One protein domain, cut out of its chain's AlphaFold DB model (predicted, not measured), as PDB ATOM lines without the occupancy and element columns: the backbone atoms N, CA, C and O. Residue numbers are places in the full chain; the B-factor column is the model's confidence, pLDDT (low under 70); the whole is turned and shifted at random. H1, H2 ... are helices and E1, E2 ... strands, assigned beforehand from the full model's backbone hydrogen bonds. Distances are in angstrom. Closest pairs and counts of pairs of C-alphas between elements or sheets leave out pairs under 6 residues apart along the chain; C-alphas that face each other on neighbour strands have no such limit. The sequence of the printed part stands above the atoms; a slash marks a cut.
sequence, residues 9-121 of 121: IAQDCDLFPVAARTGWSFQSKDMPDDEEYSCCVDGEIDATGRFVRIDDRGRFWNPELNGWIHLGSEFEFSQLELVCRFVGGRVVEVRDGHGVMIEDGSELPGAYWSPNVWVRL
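This is residues 9 to 121 of the 121 residues of an uncharacterized protein of Ralstonia sp. MD27 (UniProt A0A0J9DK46). Look for one seven-stranded sheet, strongly twisted and folded back on itself, so that E4, E3 and E2 only partly face E5, E6 and E7, with E1 as the hinge between these two leaves. The short helix H1 packs on E2, and a long final stretch swings out at residues 101 to 106, then comes back to pair briefly with E5 and E4. The printed part has 113 residues, with one named helix and seven named strands in the order H1 E1 E2 E3 E4 E5 E6 E7; the sheet runs E4 E3 E2 E1 E5 E6 E7, antiparallel throughout. The class is mostly strand, though under half of the residues are in named elements. The whole is compact, with a radius of gyration of the C-alphas of 13.6 A and spans of 42 by 29 by 25 A.

Start at H1, residues 16 to 22, where every O i to N i+4 pair is within hydrogen-bond range. Next come E1, residues 25 to 28, and E2, residues 41 to 45, a hairpin with N 26 and O 43 at 2.8 A. H1 is on the sheet at a height of 8.6 A, only just over E2 with 3 C-alphas, and across it at 68 degrees on the local plane; their closest C-alphas, of Ala 20 and Ile 45, are 5.2 A apart. E3, residues 51 to 54, pairs with E2 through N 52 and O 44, 2.8 A. E4, residues 59 to 61, is an edge strand, with N 61 and O 53 at 2.9 A. These four strands make a meander, each the antiparallel neighbour of the one before. E5, residues 65 to 73, bends by 85 degrees at residue 68 and is the antiparallel neighbour of E1, with N 27 and O 72 within hydrogen-bond range at 2.8 A. E6, residues 81 to 87, pairs with E5 through N 71 and O 82, 2.8 A. E7, residues 90 to 96, the other edge strand, pairs with E6 through N 85 and O 93, 2.8 A, and ends a second meander, E5 E6 E7.

Find C-alpha 16 at (147.544, 181.428, 155.121); from there H1 runs 9.9 A. E1 measures 10.2 A, E2 12.6 A, E3 10.6 A and E4 6.8 A. Find C-alpha 65 at (163.870, 175.869, 160.377), where E5 begins its 18.6 A. E6 spans 19.8 A, and E7 runs 17.7 A to C-alpha 96 at (145.248, 176.983, 163.734).

The two C-alphas farthest apart, of Arg 57 and Asp 104, are 44.3 A apart. The printed part has no cut, and the link from E1 to E2 is long, with 12 residues. Residues 97 to 121 hold no named element; look there for residues 112 to 113 beside 65 to 66 of E5, and residues 119 to 120 beside 59 to 60 of E4, both antiparallel. The mean pLDDT of the printed part is 77.9, and it is under 70 at residues 32 to 41, 74 to 79, 99 to 107 and 115.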
ATOM      1  N   ILE A   9     147.453 172.276 154.797       87.19
ATOM      2  CA  ILE A   9     146.843 173.442 155.449       87.19
ATOM      3  C   ILE A   9     145.531 172.993 156.090       87.19
ATOM      4  O   ILE A   9     144.689 172.400 155.411       87.19
ATOM      5  N   ALA A  10     145.385 173.226 157.394       85.94
ATOM      6  CA  ALA A  10     144.138 172.975 158.105       85.94
ATOM      7  C   ALA A  10     142.996 173.846 157.546       85.94
ATOM      8  O   ALA A  10     143.225 174.920 156.990       85.94
ATOM      9  N   GLN A  11     141.757 173.362 157.638       81.81
ATOM     10  CA  GLN A  11     140.605 173.997 156.983       81.81
ATOM     11  C   GLN A  11     140.303 175.407 157.519       81.81
ATOM     12  O   GLN A  11     139.804 176.251 156.782       81.81
ATOM     13  N   ASP A  12     140.613 175.643 158.787       81.50
ATOM     14  CA  ASP A  12     140.508 176.914 159.511       81.50
ATOM     15  C   ASP A  12     141.656 177.898 159.206       81.50
ATOM     16  O   ASP A  12     141.621 179.041 159.649       81.50
ATOM     17  N   CYS A  13     142.645 177.483 158.410       84.25
ATOM     18  CA  CYS A  13     143.823 178.273 158.041       84.25
ATOM     19  C   CYS A  13     143.802 178.732 156.571       84.25
ATOM     20  O   CYS A  13     144.852 178.896 155.943       84.25
ATOM     21  N   ASP A  14     142.620 178.931 155.986       84.12
ATOM     22  CA  ASP A  14     142.443 179.301 154.574       84.12
ATOM     23  C   ASP A  14     143.033 180.677 154.202       84.12
ATOM     24  O   ASP A  14     143.352 180.925 153.035       84.12
ATOM     25  N   LEU A  15     143.257 181.544 155.192       85.56
ATOM     26  CA  LEU A  15     143.938 182.829 155.029       85.56
ATOM     27  C   LEU A  15     145.456 182.702 154.835       85.56
ATOM     28  O   LEU A  15     146.063 183.621 154.280       85.56
ATOM     29  N   PHE A  16     146.085 181.583 155.215       86.56
ATOM     30  CA  PHE A  16     147.544 181.428 155.121       86.56
ATOM     31  C   PHE A  16     148.088 181.606 153.687       86.56
ATOM     32  O   PHE A  16     149.001 182.414 153.497       86.56
ATOM     33  N   PRO A  17     147.537 180.952 152.641       87.81
ATOM     34  CA  PRO A  17     147.983 181.177 151.265       87.81
ATOM     35  C   PRO A  17     147.831 182.621 150.785       87.81
ATOM     36  O   PRO A  17     148.592 183.051 149.918       87.81
ATOM     37  N   VAL A  18     146.831 183.349 151.290       87.25
ATOM     38  CA  VAL A  18     146.636 184.766 150.963       87.25
ATOM     39  C   VAL A  18     147.743 185.572 151.625       87.25
ATOM     40  O   VAL A  18     148.509 186.215 150.910       87.25
ATOM     41  N   ALA A  19     147.890 185.430 152.944       85.62
ATOM     42  CA  ALA A  19     148.896 186.105 153.755       85.62
ATOM     43  C   ALA A  19     150.317 185.939 153.180       85.62
ATOM     44  O   ALA A  19     151.016 186.930 152.959       85.62
ATOM     45  N   ALA A  20     150.697 184.709 152.820       86.19
ATOM     46  CA  ALA A  20     152.009 184.399 152.247       86.19
ATOM     47  C   ALA A  20     152.232 184.968 150.829       86.19
ATOM     48  O   ALA A  20     153.358 185.260 150.430       86.19
ATOM     49  N   ARG A  21     151.171 185.141 150.025       86.19
ATOM     50  CA  ARG A  21     151.277 185.789 148.700       86.19
ATOM     51  C   ARG A  21     151.329 187.308 148.793       86.19
ATOM     52  O   ARG A  21     151.871 187.941 147.890       86.19
ATOM     53  N   THR A  22     150.719 187.877 149.826       84.50
ATOM     54  CA  THR A  22     150.633 189.326 150.031       84.50
ATOM     55  C   THR A  22     151.757 189.888 150.897       84.50
ATOM     56  O   THR A  22     151.813 191.104 151.039       84.50
ATOM     57  N   GLY A  23     152.628 189.039 151.452       84.19
ATOM     58  CA  GLY A  23     153.742 189.465 152.307       84.19
ATOM     59  C   GLY A  23     153.271 189.941 153.680       84.19
ATOM     60  O   GLY A  23     153.651 191.014 154.132       84.19
ATOM     61  N   TRP A  24     152.362 189.201 154.323       86.94
ATOM     62  CA  TRP A  24     152.001 189.504 155.711       86.94
ATOM     63  C   TRP A  24     153.180 189.206 156.640       86.94
ATOM     64  O   TRP A  24     153.841 188.176 156.491       86.94
ATOM     65  N   SER A  25     153.392 190.100 157.607       86.19
ATOM     66  CA  SER A  25     154.356 189.900 158.686       86.19
ATOM     67  C   SER A  25     153.760 189.009 159.776       86.19
ATOM     68  O   SER A  25     152.601 189.177 160.168       86.19
ATOM     69  N   PHE A  26     154.576 188.085 160.268       85.75
ATOM     70  CA  PHE A  26     154.289 187.197 161.381       85.75
ATOM     71  C   PHE A  26     155.347 187.365 162.467       85.75
ATOM     72  O   PHE A  26     156.543 187.420 162.178       85.75
ATOM     73  N   GLN A  27     154.889 187.355 163.712       83.06
ATOM     74  CA  GLN A  27     155.698 187.365 164.919       83.06
ATOM     75  C   GLN A  27     155.836 185.969 165.503       83.06
ATOM     76  O   GLN A  27     154.847 185.254 165.664       83.06
ATOM     77  N   SER A  28     157.053 185.610 165.910       80.06
ATOM     78  CA  SER A  28     157.288 184.427 166.739       80.06
ATOM     79  C   SER A  28     158.148 184.732 167.953       80.06
ATOM     80  O   SER A  28     159.136 185.459 167.856       80.06
ATOM     81  N   LYS A  29     157.805 184.097 169.075       74.62
ATOM     82  CA  LYS A  29     158.644 184.015 170.282       74.62
ATOM     83  C   LYS A  29     159.477 182.735 170.332       74.62
ATOM     84  O   LYS A  29     160.355 182.609 171.178       74.62
ATOM     85  N   ASP A  30     159.216 181.802 169.418       73.88
ATOM     86  CA  ASP A  30     159.905 180.513 169.338       73.88
ATOM     87  C   ASP A  30     161.195 180.608 168.509       73.88
ATOM     88  O   ASP A  30     161.745 179.584 168.116       73.88
ATOM     89  N   MET A  31     161.654 181.823 168.189       74.12
ATOM     90  CA  MET A  31     162.867 182.132 167.424       74.12
ATOM     91  C   MET A  31     163.857 182.919 168.300       74.12
ATOM     92  O   MET A  31     163.423 183.555 169.260       74.12
ATOM     93  N   PRO A  32     165.181 182.873 168.040       65.75
ATOM     94  CA  PRO A  32     166.141 183.539 168.905       65.75
ATOM     95  C   PRO A  32     165.985 185.041 168.738       65.75
ATOM     96  O   PRO A  32     165.867 185.520 167.608       65.75
ATOM     97  N   ASP A  33     166.057 185.759 169.853       60.47
ATOM     98  CA  ASP A  33     166.105 187.214 169.833       60.47
ATOM     99  C   ASP A  33     167.231 187.702 168.907       60.47
ATOM    100  O   ASP A  33     168.341 187.157 168.880       60.47
ATOM    101  N   ASP A  34     166.934 188.757 168.158       63.97
ATOM    102  CA  ASP A  34     167.948 189.564 167.498       63.97
ATOM    103  C   ASP A  34     168.357 190.673 168.475       63.97
ATOM    104  O   ASP A  34     167.498 191.286 169.104       63.97
ATOM    105  N   GLU A  35     169.652 190.958 168.624       61.00
ATOM    106  CA  GLU A  35     170.122 192.001 169.553       61.00
ATOM    107  C   GLU A  35     169.493 193.385 169.279       61.00
ATOM    108  O   GLU A  35     169.436 194.218 170.185       61.00
ATOM    109  N   GLU A  36     169.000 193.637 168.058       61.34
ATOM    110  CA  GLU A  36     168.298 194.872 167.686       61.34
ATOM    111  C   GLU A  36     166.763 194.794 167.827       61.34
ATOM    112  O   GLU A  36     166.116 195.842 167.825       61.34
ATOM    113  N   TYR A  37     166.169 193.602 167.976       55.72
ATOM    114  CA  TYR A  37     164.712 193.403 167.996       55.72
ATOM    115  C   TYR A  37     164.298 192.523 169.180       55.72
ATOM    116  O   TYR A  37     164.582 191.330 169.237       55.72
ATOM    117  N   SER A  38     163.639 193.143 170.159       54.44
ATOM    118  CA  SER A  38     163.249 192.517 171.423       54.44
ATOM    119  C   SER A  38     162.142 191.471 171.272       54.44
ATOM    120  O   SER A  38     161.151 191.765 170.616       54.44
ATOM    121  N   CYS A  39     162.268 190.361 172.009       53.44
ATOM    122  CA  CYS A  39     161.280 189.353 172.454       53.44
ATOM    123  C   CYS A  39     160.325 188.697 171.441       53.44
ATOM    124  O   CYS A  39     159.737 187.668 171.778       53.44
ATOM    125  N   CYS A  40     160.166 189.252 170.245       60.50
ATOM    126  CA  CYS A  40     159.413 188.709 169.126       60.50
ATOM    127  C   CYS A  40     160.209 188.966 167.843       60.50
ATOM    128  O   CYS A  40     160.753 190.052 167.638       60.50
ATOM    129  N   VAL A  41     160.268 187.962 166.977       69.00
ATOM    130  CA  VAL A  41     160.933 188.061 165.680       69.00
ATOM    131  C   VAL A  41     159.883 188.225 164.587       69.00
ATOM    132  O   VAL A  41     159.091 187.307 164.371       69.00
ATOM    133  N   ASP A  42     159.929 189.363 163.891       80.25
ATOM    134  CA  ASP A  42     159.061 189.677 162.751       80.25
ATOM    135  C   ASP A  42     159.656 189.117 161.447       80.25
ATOM    136  O   ASP A  42     160.856 189.262 161.171       80.25
ATOM    137  N   GLY A  43     158.820 188.508 160.611       84.56
ATOM    138  CA  GLY A  43     159.204 188.093 159.265       84.56
ATOM    139  C   GLY A  43     158.031 187.605 158.425       84.56
ATOM    140  O   GLY A  43     156.912 187.441 158.899       84.56
ATOM    141  N   GLU A  44     158.289 187.373 157.145       89.38
ATOM    142  CA  GLU A  44     157.280 186.955 156.177       89.38
ATOM    143  C   GLU A  44     157.441 185.469 155.854       89.38
ATOM    144  O   GLU A  44     158.557 184.952 155.783       89.38
ATOM    145  N   ILE A  45     156.335 184.775 155.585       88.56
ATOM    146  CA  ILE A  45     156.394 183.483 154.898       88.56
ATOM    147  C   ILE A  45     156.163 183.740 153.418       88.56
ATOM    148  O   ILE A  45     155.066 184.122 153.019       88.56
ATOM    149  N   ASP A  46     157.183 183.511 152.594       85.19
ATOM    150  CA  ASP A  46     157.059 183.719 151.156       85.19
ATOM    151  C   ASP A  46     156.118 182.686 150.509       85.19
ATOM    152  O   ASP A  46     155.764 181.647 151.078       85.19
ATOM    153  N   ALA A  47     155.749 182.914 149.247       80.94
ATOM    154  CA  ALA A  47     154.912 181.977 148.492       80.94
ATOM    155  C   ALA A  47     155.525 180.565 148.343       80.94
ATOM    156  O   ALA A  47     154.859 179.638 147.877       80.94
ATOM    157  N   THR A  48     156.805 180.394 148.686       83.12
ATOM    158  CA  THR A  48     157.525 179.119 148.705       83.12
ATOM    159  C   THR A  48     157.525 178.420 150.065       83.12
ATOM    160  O   THR A  48     158.093 177.328 150.190       83.12
ATOM    161  N   GLY A  49     156.862 179.013 151.056       85.81
ATOM    162  CA  GLY A  49     156.801 178.512 152.420       85.81
ATOM    163  C   GLY A  49     158.096 178.744 153.194       85.81
ATOM    164  O   GLY A  49     158.339 178.024 154.156       85.81
ATOM    165  N   ARG A  50     158.966 179.669 152.771       88.06
ATOM    166  CA  ARG A  50     160.174 180.023 153.529       88.06
ATOM    167  C   ARG A  50     159.884 181.188 154.448       88.06
ATOM    168  O   ARG A  50     159.298 182.166 154.001       88.06
ATOM    169  N   PHE A  51     160.349 181.093 155.687       87.94
ATOM    170  CA  PHE A  51     160.367 182.233 156.588       87.94
ATOM    171  C   PHE A  51     161.559 183.127 156.238       87.94
ATOM    172  O   PHE A  51     162.704 182.672 156.242       87.94
ATOM    173  N   VAL A  52     161.293 184.379 155.886       87.06
ATOM    174  CA  VAL A  52     162.296 185.336 155.423       87.06
ATOM    175  C   VAL A  52     162.157 186.651 156.159       87.06
ATOM    176  O   VAL A  52     161.059 187.106 156.473       87.06
ATOM    177  N   ARG A  53     163.297 187.290 156.396       84.19
ATOM    178  CA  ARG A  53     163.370 188.597 157.030       84.19
ATOM    179  C   ARG A  53     164.318 189.497 156.261       84.19
ATOM    180  O   ARG A  53     165.409 189.073 155.875       84.19
ATOM    181  N   ILE A  54     163.897 190.741 156.072       83.81
ATOM    182  CA  ILE A  54     164.729 191.821 155.554       83.81
ATOM    183  C   ILE A  54     164.610 192.978 156.537       83.81
ATOM    184  O   ILE A  54     163.498 193.393 156.855       83.81
ATOM    185  N   ASP A  55     165.735 193.460 157.054       79.44
ATOM    186  CA  ASP A  55     165.731 194.636 157.924       79.44
ATOM    187  C   ASP A  55     165.793 195.948 157.121       79.44
ATOM    188  O   ASP A  55     165.984 195.969 155.901       79.44
ATOM    189  N   ASP A  56     165.660 197.073 157.820       80.94
ATOM    190  CA  ASP A  56     165.724 198.423 157.245       80.94
ATOM    191  C   ASP A  56     167.090 198.767 156.619       80.94
ATOM    192  O   ASP A  56     167.200 199.681 155.797       80.94
ATOM    193  N   ARG A  57     168.136 198.012 156.969       80.94
ATOM    194  CA  ARG A  57     169.500 198.136 156.439       80.94
ATOM    195  C   ARG A  57     169.756 197.237 155.227       80.94
ATOM    196  O   ARG A  57     170.877 197.239 154.710       80.94
ATOM    197  N   GLY A  58     168.757 196.481 154.767       80.12
ATOM    198  CA  GLY A  58     168.867 195.573 153.623       80.12
ATOM    199  C   GLY A  58     169.664 194.297 153.909       80.12
ATOM    200  O   GLY A  58     170.138 193.641 152.977       80.12
ATOM    201  N   ARG A  59     169.854 193.932 155.183       83.12
ATOM    202  CA  ARG A  59     170.325 192.591 155.542       83.12
ATOM    203  C   ARG A  59     169.168 191.614 155.374       83.12
ATOM    204  O   ARG A  59     168.018 191.945 155.636       83.12
ATOM    205  N   PHE A  60     169.496 190.402 154.951       84.62
ATOM    206  CA  PHE A  60     168.568 189.300 154.762       84.62
ATOM    207  C   PHE A  60     168.896 188.153 155.705       84.62
ATOM    208  O   PHE A  60     170.062 187.793 155.891       84.62
ATOM    209  N   TRP A  61     167.850 187.556 156.260       82.81
ATOM    210  CA  TRP A  61     167.939 186.385 157.112       82.81
ATOM    211  C   TRP A  61     166.859 185.376 156.734       82.81
ATOM    212  O   TRP A  61     165.694 185.717 156.545       82.81
ATOM    213  N   ASN A  62     167.276 184.122 156.589       83.56
ATOM    214  CA  ASN A  62     166.414 182.987 156.285       83.56
ATOM    215  C   ASN A  62     166.955 181.775 157.049       83.56
ATOM    216  O   ASN A  62     167.896 181.131 156.571       83.56
ATOM    217  N   PRO A  63     166.437 181.517 158.257       81.25
ATOM    218  CA  PRO A  63     166.850 180.370 159.043       81.25
ATOM    219  C   PRO A  63     166.384 179.069 158.378       81.25
ATOM    220  O   PRO A  63     165.250 178.952 157.912       81.25
ATOM    221  N   GLU A  64     167.229 178.039 158.377       86.94
ATOM    222  CA  GLU A  64     166.762 176.696 158.026       86.94
ATOM    223  C   GLU A  64     166.060 176.084 159.246       86.94
ATOM    224  O   GLU A  64     166.674 175.492 160.139       86.94
ATOM    225  N   LEU A  65     164.750 176.306 159.300       87.31
ATOM    226  CA  LEU A  65     163.870 175.869 160.377       87.31
ATOM    227  C   LEU A  65     163.471 174.402 160.205       87.31
ATOM    228  O   LEU A  65     163.201 173.931 159.093       87.31
ATOM    229  N   ASN A  66     163.391 173.689 161.324       88.75
ATOM    230  CA  ASN A  66     162.962 172.299 161.380       88.75
ATOM    231  C   ASN A  66     162.218 172.023 162.695       88.75
ATOM    232  O   ASN A  66     162.819 172.056 163.765       88.75
ATOM    233  N   GLY A  67     160.927 171.702 162.608       88.94
ATOM    234  CA  GLY A  67     160.036 171.522 163.763       88.94
ATOM    235  C   GLY A  67     158.879 172.516 163.754       88.94
ATOM    236  O   GLY A  67     158.536 173.029 162.689       88.94
ATOM    237  N   TRP A  68     158.245 172.744 164.903       88.94
ATOM    238  CA  TRP A  68     157.054 173.594 165.005       88.94
ATOM    239  C   TRP A  68     157.370 174.996 165.517       88.94
ATOM    240  O   TRP A  68     158.202 175.155 166.406       88.94
ATOM    241  N   ILE A  69     156.688 175.992 164.950       86.94
ATOM    242  CA  ILE A  69     156.804 177.405 165.326       86.94
ATOM    243  C   ILE A  69     155.414 178.016 165.395       86.94
ATOM    244  O   ILE A  69     154.616 177.836 164.468       86.94
ATOM    245  N   HIS A  70     155.162 178.758 166.467       86.81
ATOM    246  CA  HIS A  70     153.993 179.604 166.629       86.81
ATOM    247  C   HIS A  70     154.206 180.961 165.954       86.81
ATOM    248  O   HIS A  70     155.252 181.598 166.122       86.81
ATOM    249  N   LEU A  71     153.217 181.396 165.180       86.12
ATOM    250  CA  LEU A  71     153.256 182.603 164.367       86.12
ATOM    251  C   LEU A  71     151.969 183.403 164.551       86.12
ATOM    252  O   LEU A  71     150.915 182.989 164.069       86.12
ATOM    253  N   GLY A  72     152.088 184.568 165.180       84.50
ATOM    254  CA  GLY A  72     150.999 185.531 165.313       84.50
ATOM    255  C   GLY A  72     151.082 186.603 164.235       84.50
ATOM    256  O   GLY A  72     152.137 187.196 164.024       84.50
ATOM    257  N   SER A  73     149.986 186.855 163.523       78.94
ATOM    258  CA  SER A  73     149.905 187.968 162.569       78.94
ATOM    259  C   SER A  73     149.818 189.309 163.304       78.94
ATOM    260  O   SER A  73     148.992 189.477 164.199       78.94
ATOM    261  N   GLU A  74     150.616 190.292 162.880       67.50
ATOM    262  CA  GLU A  74     150.547 191.669 163.399       67.50
ATOM    263  C   GLU A  74     149.423 192.515 162.779       67.50
ATOM    264  O   GLU A  74     149.173 193.641 163.212       67.50
ATOM    265  N   PHE A  75     148.736 192.020 161.745       65.69
ATOM    266  CA  PHE A  75     147.690 192.801 161.089       65.69
ATOM    267  C   PHE A  75     146.506 193.049 162.042       65.69
ATOM    268  O   PHE A  75     145.808 192.109 162.422       65.69
ATOM    269  N   GLU A  76     146.223 194.328 162.342       54.75
ATOM    270  CA  GLU A  76     145.217 194.821 163.315       54.75
ATOM    271  C   GLU A  76     143.784 194.261 163.144       54.75
ATOM    272  O   GLU A  76     142.950 194.402 164.037       54.75
ATOM    273  N   PHE A  77     143.483 193.610 162.018       51.00
ATOM    274  CA  PHE A  77     142.161 193.059 161.698       51.00
ATOM    275  C   PHE A  77     142.117 191.527 161.596       51.00
ATOM    276  O   PHE A  77     141.046 190.974 161.345       51.00
ATOM    277  N   SER A  78     143.239 190.830 161.800       59.38
ATOM    278  CA  SER A  78     143.288 189.366 161.797       59.38
ATOM    279  C   SER A  78     143.917 188.859 163.090       59.38
ATOM    280  O   SER A  78     145.120 188.985 163.275       59.38
ATOM    281  N   GLN A  79     143.137 188.201 163.950       67.00
ATOM    282  CA  GLN A  79     143.671 187.361 165.037       67.00
ATOM    283  C   GLN A  79     144.219 186.036 164.478       67.00
ATOM    284  O   GLN A  79     143.937 184.964 165.011       67.00
ATOM    285  N   LEU A  80     144.911 186.100 163.338       79.06
ATOM    286  CA  LEU A  80     145.441 184.922 162.675       79.06
ATOM    287  C   LEU A  80     146.638 184.437 163.490       79.06
ATOM    288  O   LEU A  80     147.715 185.023 163.417       79.06
ATOM    289  N   GLU A  81     146.409 183.386 164.265       86.00
ATOM    290  CA  GLU A  81     147.442 182.630 164.958       86.00
ATOM    291  C   GLU A  81     147.630 181.314 164.227       86.00
ATOM    292  O   GLU A  81     146.670 180.598 163.939       86.00
ATOM    293  N   LEU A  82     148.875 181.007 163.895       88.06
ATOM    294  CA  LEU A  82     149.238 179.823 163.138       88.06
ATOM    295  C   LEU A  82     150.290 179.036 163.893       88.06
ATOM    296  O   LEU A  82     151.202 179.591 164.501       88.06
ATOM    297  N   VAL A  83     150.230 177.722 163.741       89.94
ATOM    298  CA  VAL A  83     151.349 176.849 164.070       89.94
ATOM    299  C   VAL A  83     151.821 176.163 162.798       89.94
ATOM    300  O   VAL A  83     151.095 175.393 162.162       89.94
ATOM    301  N   CYS A  84     153.064 176.456 162.425       90.31
ATOM    302  CA  CYS A  84     153.684 175.987 161.194       90.31
ATOM    303  C   CYS A  84     154.746 174.931 161.495       90.31
ATOM    304  O   CYS A  84     155.637 175.146 162.319       90.31
ATOM    305  N   ARG A  85     154.696 173.798 160.785       91.19
ATOM    306  CA  ARG A  85     155.777 172.806 160.789       91.19
ATOM    307  C   ARG A  85     156.733 173.077 159.642       91.19
ATOM    308  O   ARG A  85     156.321 173.061 158.479       91.19
ATOM    309  N   PHE A  86     158.010 173.209 159.963       90.62
ATOM    310  CA  PHE A  86     159.095 173.381 159.009       90.62
ATOM    311  C   PHE A  86     159.908 172.093 158.829       90.62
ATOM    312  O   PHE A  86     160.122 171.336 159.780       90.62
ATOM    313  N   VAL A  87     160.367 171.851 157.598       89.56
ATOM    314  CA  VAL A  87     161.360 170.825 157.237       89.56
ATOM    315  C   VAL A  87     162.320 171.433 156.219       89.56
ATOM    316  O   VAL A  87     161.893 171.850 155.141       89.56
ATOM    317  N   GLY A  88     163.610 171.494 156.553       86.62
ATOM    318  CA  GLY A  88     164.642 172.082 155.692       86.62
ATOM    319  C   GLY A  88     164.335 173.533 155.302       86.62
ATOM    320  O   GLY A  88     164.451 173.897 154.129       86.62
ATOM    321  N   GLY A  89     163.842 174.336 156.254       86.12
ATOM    322  CA  GLY A  89     163.503 175.748 156.041       86.12
ATOM    323  C   GLY A  89     162.227 176.003 155.239       86.12
ATOM    324  O   GLY A  89     161.990 177.132 154.814       86.12
ATOM    325  N   ARG A  90     161.397 174.979 154.999       89.75
ATOM    326  CA  ARG A  90     160.106 175.128 154.312       89.75
ATOM    327  C   ARG A  90     158.950 174.673 155.180       89.75
ATOM    328  O   ARG A  90     159.006 173.589 155.758       89.75
ATOM    329  N   VAL A  91     157.881 175.460 155.190       91.25
ATOM    330  CA  VAL A  91     156.588 175.062 155.740       91.25
ATOM    331  C   VAL A  91     156.066 173.866 154.953       91.25
ATOM    332  O   VAL A  91     155.992 173.879 153.725       91.25
ATOM    333  N   VAL A  92     155.698 172.821 155.681       91.38
ATOM    334  CA  VAL A  92     155.092 171.598 155.139       91.38
ATOM    335  C   VAL A  92     153.718 171.331 155.747       91.38
ATOM    336  O   VAL A  92     152.970 170.490 155.242       91.38
ATOM    337  N   GLU A  93     153.374 172.039 156.822       91.62
ATOM    338  CA  GLU A  93     152.091 171.927 157.503       91.62
ATOM    339  C   GLU A  93     151.743 173.220 158.243       91.62
ATOM    340  O   GLU A  93     152.629 173.827 158.841       91.62
ATOM    341  N   VAL A  94     150.470 173.610 158.208       90.69
ATOM    342  CA  VAL A  94     149.910 174.784 158.891       90.69
ATOM    343  C   VAL A  94     148.646 174.362 159.628       90.69
ATOM    344  O   VAL A  94     147.785 173.692 159.046       90.69
ATOM    345  N   ARG A  95     148.548 174.746 160.898       89.88
ATOM    346  CA  ARG A  95     147.402 174.504 161.782       89.88
ATOM    347  C   ARG A  95     146.990 175.798 162.476       89.88
ATOM    348  O   ARG A  95     147.817 176.700 162.597       89.88
ATOM    349  N   ASP A  96     145.748 175.854 162.949       86.44
ATOM    350  CA  ASP A  96     145.248 176.983 163.734       86.44
ATOM    351  C   ASP A  96     145.956 177.022 165.089       86.44
ATOM    352  O   ASP A  96     145.895 176.056 165.851       86.44
ATOM    353  N   GLY A  97     146.629 178.134 165.380       80.31
ATOM    354  CA  GLY A  97     147.343 178.335 166.636       80.31
ATOM    355  C   GLY A  97     146.425 178.434 167.849       80.31
ATOM    356  O   GLY A  97     146.829 178.025 168.936       80.31
ATOM    357  N   HIS A  98     145.164 178.845 167.669       77.88
ATOM    358  CA  HIS A  98     144.166 178.808 168.748       77.88
ATOM    359  C   HIS A  98     143.664 177.384 169.027       77.88
ATOM    360  O   HIS A  98     143.268 177.072 170.151       77.88
ATOM    361  N   GLY A  99     143.668 176.526 168.002       65.44
ATOM    362  CA  GLY A  99     143.140 175.162 168.028       65.44
ATOM    363  C   GLY A  99     144.157 174.066 168.362       65.44
ATOM    364  O   GLY A  99     143.752 172.921 168.586       65.44
ATOM    365  N   VAL A 100     145.463 174.364 168.417       66.12
ATOM    366  CA  VAL A 100     146.473 173.387 168.854       66.12
ATOM    367  C   VAL A 100     146.332 173.132 170.359       66.12
ATOM    368  O   VAL A 100     146.962 173.765 171.198       66.12
ATOM    369  N   MET A 101     145.527 172.129 170.691       53.78
ATOM    370  CA  MET A 101     145.556 171.419 171.967       53.78
ATOM    371  C   MET A 101     146.232 170.074 171.711       53.78
ATOM    372  O   MET A 101     145.716 169.262 170.941       53.78
ATOM    373  N   ILE A 102     147.393 169.819 172.312       53.28
ATOM    374  CA  ILE A 102     148.005 168.491 172.216       53.28
ATOM    375  C   ILE A 102     147.314 167.598 173.243       53.28
ATOM    376  O   ILE A 102     147.364 167.857 174.444       53.28
ATOM    377  N   GLU A 103     146.612 166.574 172.757       39.94
ATOM    378  CA  GLU A 103     145.738 165.714 173.569       39.94
ATOM    379  C   GLU A 103     146.472 164.964 174.697       39.94
ATOM    380  O   GLU A 103     145.840 164.565 175.674       39.94
ATOM    381  N   ASP A 104     147.792 164.786 174.594       49.50
ATOM    382  CA  ASP A 104     148.635 164.148 175.613       49.50
ATOM    383  C   ASP A 104     149.265 165.142 176.611       49.50
ATOM    384  O   ASP A 104     149.986 164.731 177.523       49.50
ATOM    385  N   GLY A 105     148.971 166.439 176.465       44.94
ATOM    386  CA  GLY A 105     149.514 167.508 177.300       44.94
ATOM    387  C   GLY A 105     150.986 167.835 177.039       44.94
ATOM    388  O   GLY A 105     151.568 168.585 177.826       44.94
ATOM    389  N   SER A 106     151.606 167.291 175.984       50.28
ATOM    390  CA  SER A 106     152.942 167.722 175.577       50.28
ATOM    391  C   SER A 106     152.883 169.119 174.951       50.28
ATOM    392  O   SER A 106     151.859 169.544 174.428       50.28
ATOM    393  N   GLU A 107     153.990 169.853 174.980       63.59
ATOM    394  CA  GLU A 107     154.169 171.010 174.100       63.59
ATOM    395  C   GLU A 107     154.558 170.506 172.700       63.59
ATOM    396  O   GLU A 107     155.072 169.387 172.555       63.59
ATOM    397  N   LEU A 108     154.279 171.282 171.644       72.50
ATOM    398  CA  LEU A 108     154.736 170.908 170.307       72.50
ATOM    399  C   LEU A 108     156.264 170.939 170.345       72.50
ATOM    400  O   LEU A 108     156.826 171.862 170.935       72.50
ATOM    401  N   PRO A 109     156.964 169.969 169.732       71.88
ATOM    402  CA  PRO A 109     158.414 170.011 169.716       71.88
ATOM    403  C   PRO A 109     158.846 171.261 168.940       71.88
ATOM    404  O   PRO A 109     158.668 171.329 167.717       71.88
ATOM    405  N   GLY A 110     159.362 172.246 169.681       75.56
ATOM    406  CA  GLY A 110     159.810 173.524 169.145       75.56
ATOM    407  C   GLY A 110     160.837 173.327 168.036       75.56
ATOM    408  O   GLY A 110     161.591 172.346 168.022       75.56
ATOM    409  N   ALA A 111     160.833 174.231 167.063       79.31
ATOM    410  CA  ALA A 111     161.757 174.144 165.951       79.31
ATOM    411  C   ALA A 111     163.195 174.423 166.387       79.31
ATOM    412  O   ALA A 111     163.471 175.340 167.156       79.31
ATOM    413  N   TYR A 112     164.128 173.660 165.825       77.75
ATOM    414  CA  TYR A 112     165.522 174.074 165.786       77.75
ATOM    415  C   TYR A 112     165.783 174.866 164.508       77.75
ATOM    416  O   TYR A 112     165.083 174.735 163.498       77.75
ATOM    417  N   TRP A 113     166.839 175.663 164.545       77.06
ATOM    418  CA  TRP A 113     167.236 176.555 163.473       77.06
ATOM    419  C   TRP A 113     168.734 176.366 163.187       77.06
ATOM    420  O   TRP A 113     169.513 176.221 164.130       77.06
ATOM    421  N   SER A 114     169.171 176.266 161.926       70.75
ATOM    422  CA  SER A 114     170.610 176.218 161.575       70.75
ATOM    423  C   SER A 114     170.853 176.088 160.064       70.75
ATOM    424  O   SER A 114     170.350 175.125 159.507       70.75
ATOM    425  N   PRO A 115     171.735 176.878 159.419       66.31
ATOM    426  CA  PRO A 115     172.478 178.006 159.968       66.31
ATOM    427  C   PRO A 115     171.644 179.293 159.934       66.31
ATOM    428  O   PRO A 115     170.996 179.609 158.942       66.31
ATOM    429  N   ASN A 116     171.719 180.076 161.010       70.06
ATOM    430  CA  ASN A 116     170.993 181.336 161.159       70.06
ATOM    431  C   ASN A 116     171.949 182.518 161.042       70.06
ATOM    432  O   ASN A 116     172.335 183.109 162.048       70.06
ATOM    433  N   VAL A 117     172.364 182.847 159.823       72.25
ATOM    434  CA  VAL A 117     173.279 183.970 159.589       72.25
ATOM    435  C   VAL A 117     172.603 185.055 158.771       72.25
ATOM    436  O   VAL A 117     171.959 184.781 157.760       72.25
ATOM    437  N   TRP A 118     172.768 186.295 159.214       78.75
ATOM    438  CA  TRP A 118     172.447 187.461 158.408       78.75
ATOM    439  C   TRP A 118     173.439 187.574 157.253       78.75
ATOM    440  O   TRP A 118     174.656 187.515 157.451       78.75
ATOM    441  N   VAL A 119     172.921 187.784 156.050       80.12
ATOM    442  CA  VAL A 119     173.717 188.058 154.852       80.12
ATOM    443  C   VAL A 119     173.310 189.406 154.270       80.12
ATOM    444  O   VAL A 119     172.170 189.836 154.413       80.12
ATOM    445  N   ARG A 120     174.243 190.113 153.630       77.69
ATOM    446  CA  ARG A 120     173.897 191.317 152.858       77.69
ATOM    447  C   ARG A 120     173.341 190.900 151.498       77.69
ATOM    448  O   ARG A 120     173.954 190.045 150.856       77.69
ATOM    449  N   LEU A 121     172.211 191.494 151.109       71.69
ATOM    450  CA  LEU A 121     171.664 191.402 149.752       71.69
ATOM    451  C   LEU A 121     172.505 192.200 148.749       71.69
ATOM    452  O   LEU A 121     173.121 193.212 149.159       71.69
TER     453      LEU A 121